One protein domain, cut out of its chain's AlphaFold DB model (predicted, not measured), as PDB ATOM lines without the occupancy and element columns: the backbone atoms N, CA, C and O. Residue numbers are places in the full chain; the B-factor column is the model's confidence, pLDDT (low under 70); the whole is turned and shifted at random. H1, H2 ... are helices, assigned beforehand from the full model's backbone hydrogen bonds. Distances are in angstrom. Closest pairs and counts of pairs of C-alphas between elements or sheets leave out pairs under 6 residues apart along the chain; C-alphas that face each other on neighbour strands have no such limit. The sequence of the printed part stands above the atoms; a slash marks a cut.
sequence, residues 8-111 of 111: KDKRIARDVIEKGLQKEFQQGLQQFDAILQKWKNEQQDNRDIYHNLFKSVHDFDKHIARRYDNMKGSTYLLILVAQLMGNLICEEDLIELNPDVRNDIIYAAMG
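Overview. This is residues 8 to 111 of the 111 residues of an uncharacterized protein of Chitinophaga sp. CF118 (UniProt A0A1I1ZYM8). A long helical hairpin has a small head at one end: H1 runs nearly the whole length, H2 folds back beside its far part, and H3, with the short H4 and H5 near it, makes the head at the end where H1 begins. H3 packs on H1 near that beginning, H5 packs on H3, and the turn of the hairpin, residues 40 to 47, sticks out at the other end. The printed part has 104 residues, with five named helices in the order H1, H2, H3, H4, H5 and no named strand; the class is all helix. The whole is loose, with a radius of gyration of the C-alphas of 17.2 A, and spans 55 by 25 by 24 A.

Along the chain. H1, residues 8 to 41, is the longest helix, 49.9 A from C-alpha 8 at (148.318, 183.549, 179.354) to C-alpha 41 at (100.017, 170.946, 179.580). H2, residues 46 to 68, measures 32.7 A. H3, residues 76 to 85, measures 14.2 A, and H4, residues 91 to 94, 5.4 A. H5, residues 99 to 110, measures 16.5 A and ends with C-alpha 110 at (132.755, 187.056, 198.701).

Arrangement. H1 and H2 form a helical hairpin, opposite ways at a shallow tilt of 6 degrees. H1 touches H2 with residues 28 to 39 alone, and the closest C-alphas, of Phe 32 and Leu 53, are 6.4 A apart. With residues 10 to 20 alone H1 touches H3, the same way at a steep tilt of 44 degrees; the closest C-alphas, of Gly 20 and Gln 83, are 6.2 A apart. H5 touches H3 with residues 105 to 110 alone, the same way at a steep tilt of 48 degrees, and the closest C-alphas, of Val 81 and Ala 109, are 5.4 A apart. H4 is close to H1 but not clearly touching, the closest C-alphas being those of Val 16 and Asp 93, 6.6 A apart. H2 and H3 are close but not clearly touching, with the C-alphas of Arg 67 and Ile 79 closest at 6.7 A. H1 and H5 are only just apart, 8.4 A at the closest, and H2 is apart from H4 and H5. Every O i to N i+4 pair is within hydrogen-bond range in H2, H3 and H5, and 29 of 30 are in H1; H4 is too short for such a pair.

Size, cuts and confidence. The C-alphas of Gln 43 and Asp 100 are the two farthest apart, 55.4 A. The printed part has no cut and ends at Gly 111, the chain's last residue. The links H1 to H2, H3 to H4 and H4 to H5 are tight, and the link H2 to H3 is short. The mean pLDDT of the printed part is 95.7, and no printed residue is under 70.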
ATOM      1  N   LYS A   8     148.733 184.904 178.971       95.12
ATOM      2  CA  LYS A   8     148.318 183.549 179.354       95.12
ATOM      3  C   LYS A   8     146.993 183.596 180.116       95.12
ATOM      4  O   LYS A   8     146.051 182.923 179.707       95.12
ATOM      5  N   ASP A   9     146.890 184.449 181.134       96.00
ATOM      6  CA  ASP A   9     145.670 184.575 181.943       96.00
ATOM      7  C   ASP A   9     144.500 185.131 181.126       96.00
ATOM      8  O   ASP A   9     143.383 184.654 181.259       96.00
ATOM      9  N   LYS A  10     144.736 186.063 180.189       96.19
ATOM     10  CA  LYS A  10     143.707 186.541 179.241       96.19
ATOM     11  C   LYS A  10     143.159 185.431 178.341       96.19
ATOM     12  O   LYS A  10     142.056 185.578 177.819       96.19
ATOM     13  N   ARG A  11     143.931 184.375 178.067       97.06
ATOM     14  CA  ARG A  11     143.437 183.211 177.318       97.06
ATOM     15  C   ARG A  11     142.564 182.344 178.211       97.06
ATOM     16  O   ARG A  11     141.406 182.157 177.877       97.06
ATOM     17  N   ILE A  12     143.095 181.937 179.362       97.81
ATOM     18  CA  ILE A  12     142.384 181.100 180.338       97.81
ATOM     19  C   ILE A  12     141.071 181.767 180.762       97.81
ATOM     20  O   ILE A  12     140.019 181.145 180.719       97.81
ATOM     21  N   ALA A  13     141.103 183.065 181.069       97.50
ATOM     22  CA  ALA A  13     139.921 183.833 181.437       97.50
ATOM     23  C   ALA A  13     138.831 183.794 180.361       97.50
ATOM     24  O   ALA A  13     137.667 183.658 180.704       97.50
ATOM     25  N   ARG A  14     139.178 183.882 179.069       97.31
ATOM     26  CA  ARG A  14     138.180 183.759 177.993       97.31
ATOM     27  C   ARG A  14     137.554 182.376 177.959       97.31
ATOM     28  O   ARG A  14     136.347 182.286 177.796       97.31
ATOM     29  N   ASP A  15     138.363 181.334 178.114       98.12
ATOM     30  CA  ASP A  15     137.883 179.953 178.061       98.12
ATOM     31  C   ASP A  15     136.927 179.670 179.239       98.12
ATOM     32  O   ASP A  15     135.862 179.079 179.059       98.12
ATOM     33  N   VAL A  16     137.247 180.185 180.430       98.44
ATOM     34  CA  VAL A  16     136.371 180.113 181.612       98.44
ATOM     35  C   VAL A  16     135.107 180.961 181.435       98.44
ATOM     36  O   VAL A  16     134.011 180.492 181.741       98.44
ATOM     37  N   ILE A  17     135.231 182.179 180.894       98.50
ATOM     38  CA  ILE A  17     134.078 183.042 180.600       98.50
ATOM     39  C   ILE A  17     133.124 182.357 179.625       98.50
ATOM     40  O   ILE A  17     131.917 182.362 179.860       98.50
ATOM     41  N   GLU A  18     133.652 181.742 178.568       98.12
ATOM     42  CA  GLU A  18     132.858 181.005 177.587       98.12
ATOM     43  C   GLU A  18     132.124 179.831 178.244       98.12
ATOM     44  O   GLU A  18     130.925 179.658 178.032       98.12
ATOM     45  N   LYS A  19     132.794 179.071 179.122       98.25
ATOM     46  CA  LYS A  19     132.142 178.009 179.903       98.25
ATOM     47  C   LYS A  19     130.952 178.550 180.706       98.25
ATOM     48  O   LYS A  19     129.863 177.973 180.656       98.25
ATOM     49  N   GLY A  20     131.145 179.649 181.437       98.31
ATOM     50  CA  GLY A  20     130.079 180.275 182.221       98.31
ATOM     51  C   GLY A  20     128.939 180.814 181.350       98.31
ATOM     52  O   GLY A  20     127.772 180.646 181.700       98.31
ATOM     53  N   LEU A  21     129.261 181.385 180.185       98.19
ATOM     54  CA  LEU A  21     128.293 181.881 179.206       98.19
ATOM     55  C   LEU A  21     127.423 180.747 178.646       98.19
ATOM     56  O   LEU A  21     126.202 180.879 178.605       98.19
ATOM     57  N   GLN A  22     128.021 179.610 178.280       98.44
ATOM     58  CA  GLN A  22     127.275 178.437 177.810       98.44
ATOM     59  C   GLN A  22     126.311 177.906 178.876       98.44
ATOM     60  O   GLN A  22     125.155 177.598 178.576       98.44
ATOM     61  N   LYS A  23     126.748 177.848 180.142       98.44
ATOM     62  CA  LYS A  23     125.872 177.454 181.256       98.44
ATOM     63  C   LYS A  23     124.726 178.445 181.459       98.44
ATOM     64  O   LYS A  23     123.603 178.036 181.740       98.44
ATOM     65  N   GLU A  24     124.986 179.734 181.294       97.75
ATOM     66  CA  GLU A  24     123.959 180.765 181.415       97.75
ATOM     67  C   GLU A  24     122.932 180.687 180.280       97.75
ATOM     68  O   GLU A  24     121.729 180.706 180.544       97.75
ATOM     69  N   PHE A  25     123.373 180.487 179.031       98.44
ATOM     70  CA  PHE A  25     122.471 180.202 177.911       98.44
ATOM     71  C   PHE A  25     121.619 178.961 178.170       98.44
ATOM     72  O   PHE A  25     120.411 178.992 177.935       98.44
ATOM     73  N   GLN A  26     122.213 177.887 178.698       98.56
ATOM     74  CA  GLN A  26     121.468 176.689 179.073       98.56
ATOM     75  C   GLN A  26     120.366 177.001 180.098       98.56
ATOM     76  O   GLN A  26     119.239 176.539 179.926       98.56
ATOM     77  N   GLN A  27     120.656 177.799 181.131       97.81
ATOM     78  CA  GLN A  27     119.662 178.211 182.132       97.81
ATOM     79  C   GLN A  27     118.517 179.022 181.508       97.81
ATOM     80  O   GLN A  27     117.350 178.744 181.789       97.81
ATOM     81  N   GLY A  28     118.827 179.974 180.621       98.12
ATOM     82  CA  GLY A  28     117.815 180.748 179.892       98.12
ATOM     83  C   GLY A  28     116.921 179.861 179.020       98.12
ATOM     84  O   GLY A  28     115.696 179.933 179.099       98.12
ATOM     85  N   LEU A  29     117.518 178.942 178.253       98.69
ATOM     86  CA  LEU A  29     116.774 177.983 177.430       98.69
ATOM     87  C   LEU A  29     115.857 177.085 178.271       98.69
ATOM     88  O   LEU A  29     114.711 176.857 177.888       98.69
ATOM     89  N   GLN A  30     116.327 176.613 179.428       98.62
ATOM     90  CA  GLN A  30     115.513 175.830 180.362       98.62
ATOM     91  C   GLN A  30     114.339 176.643 180.924       98.62
ATOM     92  O   GLN A  30     113.227 176.123 181.024       98.62
ATOM     93  N   GLN A  31     114.550 177.923 181.243       98.25
ATOM     94  CA  GLN A  31     113.475 178.821 181.672       98.25
ATOM     95  C   GLN A  31     112.412 178.989 180.576       98.25
ATOM     96  O   GLN A  31     111.214 178.952 180.864       98.25
ATOM     97  N   PHE A  32     112.827 179.161 179.321       98.44
ATOM     98  CA  PHE A  32     111.896 179.315 178.200       98.44
ATOM     99  C   PHE A  32     111.134 178.023 177.912       98.44
ATOM    100  O   PHE A  32     109.921 178.069 177.694       98.44
ATOM    101  N   ASP A  33     111.808 176.871 177.965       98.19
ATOM    102  CA  ASP A  33     111.144 175.574 177.829       98.19
ATOM    103  C   ASP A  33     110.097 175.379 178.929       98.19
ATOM    104  O   ASP A  33     108.972 175.008 178.617       98.19
ATOM    105  N   ALA A  34     110.383 175.740 180.184       96.94
ATOM    106  CA  ALA A  34     109.404 175.641 181.269       96.94
ATOM    107  C   ALA A  34     108.109 176.432 180.983       96.94
ATOM    108  O   ALA A  34     107.010 175.941 181.256       96.94
ATOM    109  N   ILE A  35     108.212 177.622 180.375       96.81
ATOM    110  CA  ILE A  35     107.040 178.405 179.939       96.81
ATOM    111  C   ILE A  35     106.262 177.646 178.855       96.81
ATOM    112  O   ILE A  35     105.034 177.544 178.926       96.81
ATOM    113  N   LEU A  36     106.964 177.080 177.872       96.44
ATOM    114  CA  LEU A  36     106.350 176.317 176.784       96.44
ATOM    115  C   LEU A  36     105.719 175.004 177.266       96.44
ATOM    116  O   LEU A  36     104.658 174.625 176.772       96.44
ATOM    117  N   GLN A  37     106.328 174.312 178.227       95.88
ATOM    118  CA  GLN A  37     105.757 173.110 178.836       95.88
ATOM    119  C   GLN A  37     104.488 173.443 179.616       95.88
ATOM    120  O   GLN A  37     103.505 172.710 179.515       95.88
ATOM    121  N   LYS A  38     104.469 174.567 180.340       92.62
ATOM    122  CA  LYS A  38     103.263 175.034 181.032       92.62
ATOM    123  C   LYS A  38     102.115 175.266 180.048       92.62
ATOM    124  O   LYS A  38     101.012 174.784 180.265       92.62
ATOM    125  N   TRP A  39     102.396 175.930 178.930       95.00
ATOM    126  CA  TRP A  39     101.419 176.159 177.865       95.00
ATOM    127  C   TRP A  39     100.884 174.868 177.230       95.00
ATOM    128  O   TRP A  39      99.691 174.762 176.971       95.00
ATOM    129  N   LYS A  40     101.746 173.873 176.992       93.81
ATOM    130  CA  LYS A  40     101.333 172.594 176.387       93.81
ATOM    131  C   LYS A  40     100.428 171.762 177.296       93.81
ATOM    132  O   LYS A  40      99.593 171.017 176.791       93.81
ATOM    133  N   ASN A  41     100.635 171.848 178.608       91.69
ATOM    134  CA  ASN A  41     100.017 170.946 179.580       91.69
ATOM    135  C   ASN A  41      98.831 171.569 180.333       91.69
ATOM    136  O   ASN A  41      98.122 170.857 181.042       91.69
ATOM    137  N   GLU A  42      98.594 172.874 180.189       87.62
ATOM    138  CA  GLU A  42      97.542 173.602 180.901       87.62
ATOM    139  C   GLU A  42      96.656 174.391 179.921       87.62
ATOM    140  O   GLU A  42      97.139 174.957 178.943       87.62
ATOM    141  N   GLN A  43      95.350 174.486 180.196       78.38
ATOM    142  CA  GLN A  43      94.461 175.406 179.472       78.38
ATOM    143  C   GLN A  43      94.721 176.845 179.935       78.38
ATOM    144  O   GLN A  43      94.048 177.358 180.828       78.38
ATOM    145  N   GLN A  44      95.723 177.485 179.334       85.50
ATOM    146  CA  GLN A  44      96.030 178.900 179.533       85.50
ATOM    147  C   GLN A  44      95.697 179.733 178.299       85.50
ATOM    148  O   GLN A  44      95.589 179.224 177.182       85.50
ATOM    149  N   ASP A  45      95.559 181.039 178.508       93.19
ATOM    150  CA  ASP A  45      95.411 181.993 177.420       93.19
ATOM    151  C   ASP A  45      96.712 182.081 176.596       93.19
ATOM    152  O   ASP A  45      97.801 182.346 177.113       93.19
ATOM    153  N   ASN A  46      96.593 181.857 175.286       94.88
ATOM    154  CA  ASN A  46      97.736 181.829 174.371       94.88
ATOM    155  C   ASN A  46      98.456 183.184 174.273       94.88
ATOM    156  O   ASN A  46      99.675 183.218 174.091       94.88
ATOM    157  N   ARG A  47      97.725 184.302 174.366       96.31
ATOM    158  CA  ARG A  47      98.299 185.652 174.265       96.31
ATOM    159  C   ARG A  47      99.154 185.945 175.492       96.31
ATOM    160  O   ARG A  47     100.259 186.471 175.356       96.31
ATOM    161  N   ASP A  48      98.673 185.571 176.671       95.75
ATOM    162  CA  ASP A  48      99.394 185.801 177.921       95.75
ATOM    163  C   ASP A  48     100.683 184.960 177.982       95.75
ATOM    164  O   ASP A  48     101.748 185.484 178.322       95.75
ATOM    165  N   ILE A  49     100.629 183.694 177.544       96.56
ATOM    166  CA  ILE A  49     101.823 182.848 177.373       96.56
ATOM    167  C   ILE A  49     102.824 183.482 176.405       96.56
ATOM    168  O   ILE A  49     104.010 183.577 176.729       96.56
ATOM    169  N   TYR A  50     102.366 183.920 175.229       97.19
ATOM    170  CA  TYR A  50     103.231 184.520 174.212       97.19
ATOM    171  C   TYR A  50     103.964 185.751 174.756       97.19
ATOM    172  O   TYR A  50     105.185 185.857 174.623       97.19
ATOM    173  N   HIS A  51     103.245 186.660 175.419       97.88
ATOM    174  CA  HIS A  51     103.853 187.850 176.012       97.88
ATOM    175  C   HIS A  51     104.817 187.513 177.151       97.88
ATOM    176  O   HIS A  51     105.864 188.153 177.260       97.88
ATOM    177  N   ASN A  52     104.509 186.507 177.970       97.31
ATOM    178  CA  ASN A  52     105.406 186.064 179.034       97.31
ATOM    179  C   ASN A  52     106.704 185.451 178.484       97.31
ATOM    180  O   ASN A  52     107.792 185.764 178.976       97.31
ATOM    181  N   LEU A  53     106.611 184.622 177.440       98.31
ATOM    182  CA  LEU A  53     107.780 184.062 176.763       98.31
ATOM    183  C   LEU A  53     108.627 185.172 176.139       98.31
ATOM    184  O   LEU A  53     109.824 185.242 176.401       98.31
ATOM    185  N   PHE A  54     108.003 186.068 175.369       98.38
ATOM    186  CA  PHE A  54     108.694 187.193 174.740       98.38
ATOM    187  C   PHE A  54     109.419 188.062 175.772       98.38
ATOM    188  O   PHE A  54     110.599 188.359 175.607       98.38
ATOM    189  N   LYS A  55     108.733 188.430 176.860       98.44
ATOM    190  CA  LYS A  55     109.332 189.212 177.943       98.44
ATOM    191  C   LYS A  55     110.520 188.481 178.568       98.44
ATOM    192  O   LYS A  55     111.562 189.095 178.760       98.44
ATOM    193  N   SER A  56     110.376 187.184 178.841       98.38
ATOM    194  CA  SER A  56     111.448 186.375 179.433       98.38
ATOM    195  C   SER A  56     112.682 186.311 178.529       98.38
ATOM    196  O   SER A  56     113.794 186.496 179.012       98.38
ATOM    197  N   VAL A  57     112.491 186.109 177.220       98.62
ATOM    198  CA  VAL A  57     113.581 186.118 176.228       98.62
ATOM    199  C   VAL A  57     114.252 187.487 176.163       98.62
ATOM    200  O   VAL A  57     115.474 187.571 176.205       98.62
ATOM    201  N   HIS A  58     113.466 188.562 176.107       98.56
ATOM    202  CA  HIS A  58     113.970 189.936 176.029       98.56
ATOM    203  C   HIS A  58     114.766 190.359 177.266       98.56
ATOM    204  O   HIS A  58     115.824 190.976 177.153       98.56
ATOM    205  N   ASP A  59     114.268 190.037 178.458       98.44
ATOM    206  CA  ASP A  59     114.951 190.367 179.708       98.44
ATOM    207  C   ASP A  59     116.249 189.551 179.859       98.44
ATOM    208  O   ASP A  59     117.259 190.082 180.326       98.44
ATOM    209  N   PHE A  60     116.255 188.295 179.399       98.31
ATOM    210  CA  PHE A  60     117.456 187.462 179.361       98.31
ATOM    211  C   PHE A  60     118.490 187.968 178.342       98.31
ATOM    212  O   PHE A  60     119.668 188.073 178.675       98.31
ATOM    213  N   ASP A  61     118.066 188.350 177.136       98.06
ATOM    214  CA  ASP A  61     118.942 188.938 176.113       98.06
ATOM    215  C   ASP A  61     119.628 190.211 176.628       98.06
ATOM    216  O   ASP A  61     120.851 190.331 176.580       98.06
ATOM    217  N   LYS A  62     118.867 191.109 177.268       98.25
ATOM    218  CA  LYS A  62     119.422 192.295 177.942       98.25
ATOM    219  C   LYS A  62     120.457 191.952 179.006       98.25
ATOM    220  O   LYS A  62     121.421 192.699 179.185       98.25
ATOM    221  N   HIS A  63     120.231 190.885 179.763       96.88
ATOM    222  CA  HIS A  63     121.155 190.430 180.796       96.88
ATOM    223  C   HIS A  63     122.466 189.907 180.196       96.88
ATOM    224  O   HIS A  63     123.539 190.335 180.629       96.88
ATOM    225  N   ILE A  64     122.383 189.066 179.159       97.75
ATOM    226  CA  ILE A  64     123.547 188.588 178.396       97.75
ATOM    227  C   ILE A  64     124.311 189.774 177.802       97.75
ATOM    228  O   ILE A  64     125.504 189.930 178.071       97.75
ATOM    229  N   ALA A  65     123.618 190.664 177.093       96.75
ATOM    230  CA  ALA A  65     124.201 191.859 176.500       96.75
ATOM    231  C   ALA A  65     124.936 192.706 177.549       96.75
ATOM    232  O   ALA A  65     126.106 193.046 177.394       96.75
ATOM    233  N   ARG A  66     124.304 192.981 178.696       95.25
ATOM    234  CA  ARG A  66     124.914 193.776 179.773       95.25
ATOM    235  C   ARG A  66     126.231 193.191 180.281       95.25
ATOM    236  O   ARG A  66     127.114 193.954 180.679       95.25
ATOM    237  N   ARG A  67     126.337 191.866 180.353       95.06
ATOM    238  CA  ARG A  67     127.513 191.195 180.914       95.06
ATOM    239  C   ARG A  67     128.612 190.981 179.878       95.06
ATOM    240  O   ARG A  67     129.784 191.123 180.222       95.06
ATOM    241  N   TYR A  68     128.246 190.628 178.650       96.25
ATOM    242  CA  TYR A  68     129.188 190.118 177.654       96.25
ATOM    243  C   TYR A  68     129.383 191.045 176.448       96.25
ATOM    244  O   TYR A  68     130.424 190.950 175.789       96.25
ATOM    245  N   ASP A  69     128.470 191.983 176.175       93.38
ATOM    246  CA  ASP A  69     128.689 192.950 175.099       93.38
ATOM    247  C   ASP A  69     129.876 193.852 175.428       93.38
ATOM    248  O   ASP A  69     130.070 194.313 176.556       93.38
ATOM    249  N   ASN A  70     130.680 194.142 174.406       89.25
ATOM    250  CA  ASN A  70     131.919 194.915 174.526       89.25
ATOM    251  C   ASN A  70     132.958 194.287 175.470       89.25
ATOM    252  O   ASN A  70     133.830 194.992 175.997       89.25
ATOM    253  N   MET A  71     132.893 192.967 175.665       93.50
ATOM    254  CA  MET A  71     133.903 192.226 176.401       93.50
ATOM    255  C   MET A  71     135.301 192.484 175.809       93.50
ATOM    256  O   MET A  71     135.570 192.274 174.626       93.50
ATOM    257  N   LYS A  72     136.219 192.927 176.670       92.69
ATOM    258  CA  LYS A  72     137.620 193.225 176.349       92.69
ATOM    259  C   LYS A  72     138.510 192.766 177.495       92.69
ATOM    260  O   LYS A  72     138.038 192.539 178.601       92.69
ATOM    261  N   GLY A  73     139.823 192.686 177.280       90.62
ATOM    262  CA  GLY A  73     140.743 192.156 178.297       90.62
ATOM    263  C   GLY A  73     140.648 192.824 179.678       90.62
ATOM    264  O   GLY A  73     140.888 192.165 180.682       90.62
ATOM    265  N   SER A  74     140.264 194.105 179.745       89.19
ATOM    266  CA  SER A  74     140.075 194.829 181.010       89.19
ATOM    267  C   SER A  74     138.774 194.481 181.748       89.19
ATOM    268  O   SER A  74     138.633 194.855 182.907       89.19
ATOM    269  N   THR A  75     137.805 193.826 181.101       92.88
ATOM    270  CA  THR A  75     136.514 193.453 181.708       92.88
ATOM    271  C   THR A  75     136.485 192.009 182.201       92.88
ATOM    272  O   THR A  75     135.591 191.666 182.964       92.88
ATOM    273  N   TYR A  76     137.459 191.170 181.831       95.94
ATOM    274  CA  TYR A  76     137.447 189.738 182.159       95.94
ATOM    275  C   TYR A  76     137.344 189.453 183.655       95.94
ATOM    276  O   TYR A  76     136.536 188.623 184.048       95.94
ATOM    277  N   LEU A  77     138.101 190.170 184.493       94.88
ATOM    278  CA  LEU A  77     138.032 189.999 185.949       94.88
ATOM    279  C   LEU A  77     136.617 190.237 186.484       94.88
ATOM    280  O   LEU A  77     136.110 189.438 187.259       94.88
ATOM    281  N   LEU A  78     135.960 191.307 186.027       94.50
ATOM    282  CA  LEU A  78     134.596 191.632 186.447       94.50
ATOM    283  C   LEU A  78     133.594 190.566 185.992       94.50
ATOM    284  O   LEU A  78     132.685 190.226 186.743       94.50
ATOM    285  N   ILE A  79     133.769 190.029 184.782       97.12
ATOM    286  CA  ILE A  79     132.902 188.970 184.254       97.12
ATOM    287  C   ILE A  79     133.097 187.674 185.048       97.12
ATOM    288  O   ILE A  79     132.107 187.069 185.442       97.12
ATOM    289  N   LEU A  80     134.341 187.278 185.336       97.50
ATOM    290  CA  LEU A  80     134.640 186.082 186.133       97.50
ATOM    291  C   LEU A  80     134.067 186.186 187.550       97.50
ATOM    292  O   LEU A  80     133.440 185.239 188.015       97.50
ATOM    293  N   VAL A  81     134.198 187.345 188.206       97.06
ATOM    294  CA  VAL A  81     133.568 187.596 189.514       97.06
ATOM    295  C   VAL A  81     132.050 187.455 189.419       97.06
ATOM    296  O   VAL A  81     131.451 186.720 190.199       97.06
ATOM    297  N   ALA A  82     131.419 188.097 188.431       96.56
ATOM    298  CA  ALA A  82     129.973 188.015 188.247       96.56
ATOM    299  C   ALA A  82     129.492 186.581 187.960       96.56
ATOM    300  O   ALA A  82     128.440 186.174 188.454       96.56
ATOM    301  N   GLN A  83     130.252 185.806 187.181       97.94
ATOM    302  CA  GLN A  83     129.951 184.403 186.906       97.94
ATOM    303  C   GLN A  83     130.136 183.518 188.142       97.94
ATOM    304  O   GLN A  83     129.323 182.618 188.351       97.94
ATOM    305  N   LEU A  84     131.148 183.779 188.972       97.88
ATOM    306  CA  LEU A  84     131.371 183.048 190.219       97.88
ATOM    307  C   LEU A  84     130.248 183.331 191.229       97.88
ATOM    308  O   LEU A  84     129.636 182.395 191.733       97.88
ATOM    309  N   MET A  85     129.879 184.601 191.431       96.44
ATOM    310  CA  MET A  85     128.729 184.987 192.268       96.44
ATOM    311  C   MET A  85     127.406 184.391 191.763       96.44
ATOM    312  O   MET A  85     126.528 184.041 192.548       96.44
ATOM    313  N   GLY A  86     127.258 184.267 190.441       94.69
ATOM    314  CA  GLY A  86     126.105 183.638 189.797       94.69
ATOM    315  C   GLY A  86     126.128 182.106 189.797       94.69
ATOM    316  O   GLY A  86     125.237 181.500 189.205       94.69
ATOM    317  N   ASN A  87     127.129 181.465 190.415       96.19
ATOM    318  CA  ASN A  87     127.354 180.015 190.378       96.19
ATOM    319  C   ASN A  87     127.427 179.436 188.949       96.19
ATOM    320  O   ASN A  87     127.069 178.277 188.704       96.19
ATOM    321  N   LEU A  88     127.860 180.239 187.974       98.00
ATOM    322  CA  LEU A  88     128.036 179.814 186.583       98.00
ATOM    323  C   LEU A  88     129.365 179.083 186.382       98.00
ATOM    324  O   LEU A  88     129.444 178.130 185.609       98.00
ATOM    325  N   ILE A  89     130.370 179.488 187.145       98.06
ATOM    326  CA  ILE A  89     131.670 178.832 187.279       98.06
ATOM    327  C   ILE A  89     131.925 178.551 188.764       98.06
ATOM    328  O   ILE A  89     131.207 179.075 189.620       98.06
ATOM    329  N   CYS A  90     132.921 177.727 189.073       97.31
ATOM    330  CA  CYS A  90     133.371 177.457 190.441       97.31
ATOM    331  C   CYS A  90     134.862 177.782 190.619       97.31
ATOM    332  O   CYS A  90     135.556 178.096 189.651       97.31
ATOM    333  N   GLU A  91     135.370 177.737 191.852       96.75
ATOM    334  CA  GLU A  91     136.776 178.062 192.140       96.75
ATOM    335  C   GLU A  91     137.757 177.140 191.401       96.75
ATOM    336  O   GLU A  91     138.830 177.577 190.978       96.75
ATOM    337  N   GLU A  92     137.374 175.882 191.177       97.19
ATOM    338  CA  GLU A  92     138.160 174.904 190.424       97.19
ATOM    339  C   GLU A  92     138.372 175.331 188.967       97.19
ATOM    340  O   GLU A  92     139.430 175.059 188.401       97.19
ATOM    341  N   ASP A  93     137.424 176.062 188.374       97.62
ATOM    342  CA  ASP A  93     137.555 176.584 187.008       97.62
ATOM    343  C   ASP A  93     138.646 177.655 186.893       97.62
ATOM    344  O   ASP A  93     139.144 177.935 185.803       97.62
ATOM    345  N   LEU A  94     139.048 178.245 188.019       97.19
ATOM    346  CA  LEU A  94     140.054 179.298 188.088       97.19
ATOM    347  C   LEU A  94     141.453 178.751 188.413       97.19
ATOM    348  O   LEU A  94     142.396 179.535 188.530       97.19
ATOM    349  N   ILE A  95     141.621 177.432 188.575       96.56
ATOM    350  CA  ILE A  95     142.864 176.835 189.090       96.56
ATOM    351  C   ILE A  95     144.090 177.089 188.205       96.56
ATOM    352  O   ILE A  95     145.205 177.164 188.721       96.56
ATOM    353  N   GLU A  96     143.892 177.244 186.894       96.94
ATOM    354  CA  GLU A  96     144.978 177.475 185.934       96.94
ATOM    355  C   GLU A  96     145.434 178.940 185.849       96.94
ATOM    356  O   GLU A  96     146.495 179.221 185.274       96.94
ATOM    357  N   LEU A  97     144.647 179.871 186.401       96.25
ATOM    358  CA  LEU A  97     145.032 181.276 186.493       96.25
ATOM    359  C   LEU A  97     146.200 181.446 187.464       96.25
ATOM    360  O   LEU A  97     146.427 180.637 188.368       96.25
ATOM    361  N   ASN A  98     146.932 182.547 187.300       95.31
ATOM    362  CA  ASN A  98     147.865 182.988 188.328       95.31
ATOM    363  C   ASN A  98     147.170 183.021 189.719       95.31
ATOM    364  O   ASN A  98     146.063 183.559 189.816       95.31
ATOM    365  N   PRO A  99     147.792 182.478 190.789       95.25
ATOM    366  CA  PRO A  99     147.192 182.435 192.123       95.25
ATOM    367  C   PRO A  99     146.718 183.790 192.655       95.25
ATOM    368  O   PRO A  99     145.650 183.844 193.257       95.25
ATOM    369  N   ASP A 100     147.456 184.871 192.397       93.12
ATOM    370  CA  ASP A 100     147.083 186.216 192.851       93.12
ATOM    371  C   ASP A 100     145.807 186.689 192.143       93.12
ATOM    372  O   ASP A 100     144.858 187.133 192.780       93.12
ATOM    373  N   VAL A 101     145.734 186.476 190.823       93.75
ATOM    374  CA  VAL A 101     144.548 186.776 190.004       93.75
ATOM    375  C   VAL A 101     143.336 185.969 190.466       93.75
ATOM    376  O   VAL A 101     142.237 186.508 190.581       93.75
ATOM    377  N   ARG A 102     143.522 184.671 190.722       95.62
ATOM    378  CA  ARG A 102     142.460 183.793 191.224       95.62
ATOM    379  C   ARG A 102     141.947 184.276 192.577       95.62
ATOM    380  O   ARG A 102     140.738 184.375 192.761       95.62
ATOM    381  N   ASN A 103     142.851 184.582 193.503       94.44
ATOM    382  CA  ASN A 103     142.489 185.045 194.837       94.44
ATOM    383  C   ASN A 103     141.737 186.379 194.771       94.44
ATOM    384  O   ASN A 103     140.712 186.512 195.430       94.44
ATOM    385  N   ASP A 104     142.171 187.320 193.929       93.50
ATOM    386  CA  ASP A 104     141.462 188.588 193.714       93.50
ATOM    387  C   ASP A 104     140.014 188.372 193.250       93.50
ATOM    388  O   ASP A 104     139.104 189.045 193.737       93.50
ATOM    389  N   ILE A 105     139.783 187.420 192.336       95.44
ATOM    390  CA  ILE A 105     138.434 187.065 191.868       95.44
ATOM    391  C   ILE A 105     137.600 186.491 193.018       95.44
ATOM    392  O   ILE A 105     136.467 186.924 193.223       95.44
ATOM    393  N   ILE A 106     138.151 185.537 193.772       95.50
ATOM    394  CA  ILE A 106     137.442 184.874 194.877       95.50
ATOM    395  C   ILE A 106     137.091 185.891 195.968       95.50
ATOM    396  O   ILE A 106     135.930 185.997 196.354       95.50
ATOM    397  N   TYR A 107     138.054 186.705 196.406       94.31
ATOM    398  CA  TYR A 107     137.811 187.744 197.408       94.31
ATOM    399  C   TYR A 107     136.763 188.757 196.945       94.31
ATOM    400  O   TYR A 107     135.892 189.131 197.728       94.31
ATOM    401  N   ALA A 108     136.808 189.172 195.677       93.88
ATOM    402  CA  ALA A 108     135.821 190.090 195.120       93.88
ATOM    403  C   ALA A 108     134.416 189.478 194.996       93.88
ATOM    404  O   ALA A 108     133.448 190.230 194.980       93.88
ATOM    405  N   ALA A 109     134.289 188.152 194.897       93.00
ATOM    406  CA  ALA A 109     132.998 187.464 194.854       93.00
ATOM    407  C   ALA A 109     132.383 187.221 196.247       93.00
ATOM    408  O   ALA A 109     131.183 186.971 196.342       93.00
ATOM    409  N   MET A 110     133.191 187.271 197.313       88.12
ATOM    410  CA  MET A 110     132.755 187.056 198.701       88.12
ATOM    411  C   MET A 110     132.350 188.340 199.444       88.12
ATOM    412  O   MET A 110     131.728 188.241 200.502       88.12
ATOM    413  N   GLY A 111     132.752 189.514 198.945       74.31
ATOM    414  CA  GLY A 111     132.443 190.828 199.531       74.31
ATOM    415  C   GLY A 111     131.159 191.434 198.989       74.31
ATOM    416  O   GLY A 111     130.433 192.047 199.801       74.31
TER     417      GLY A 111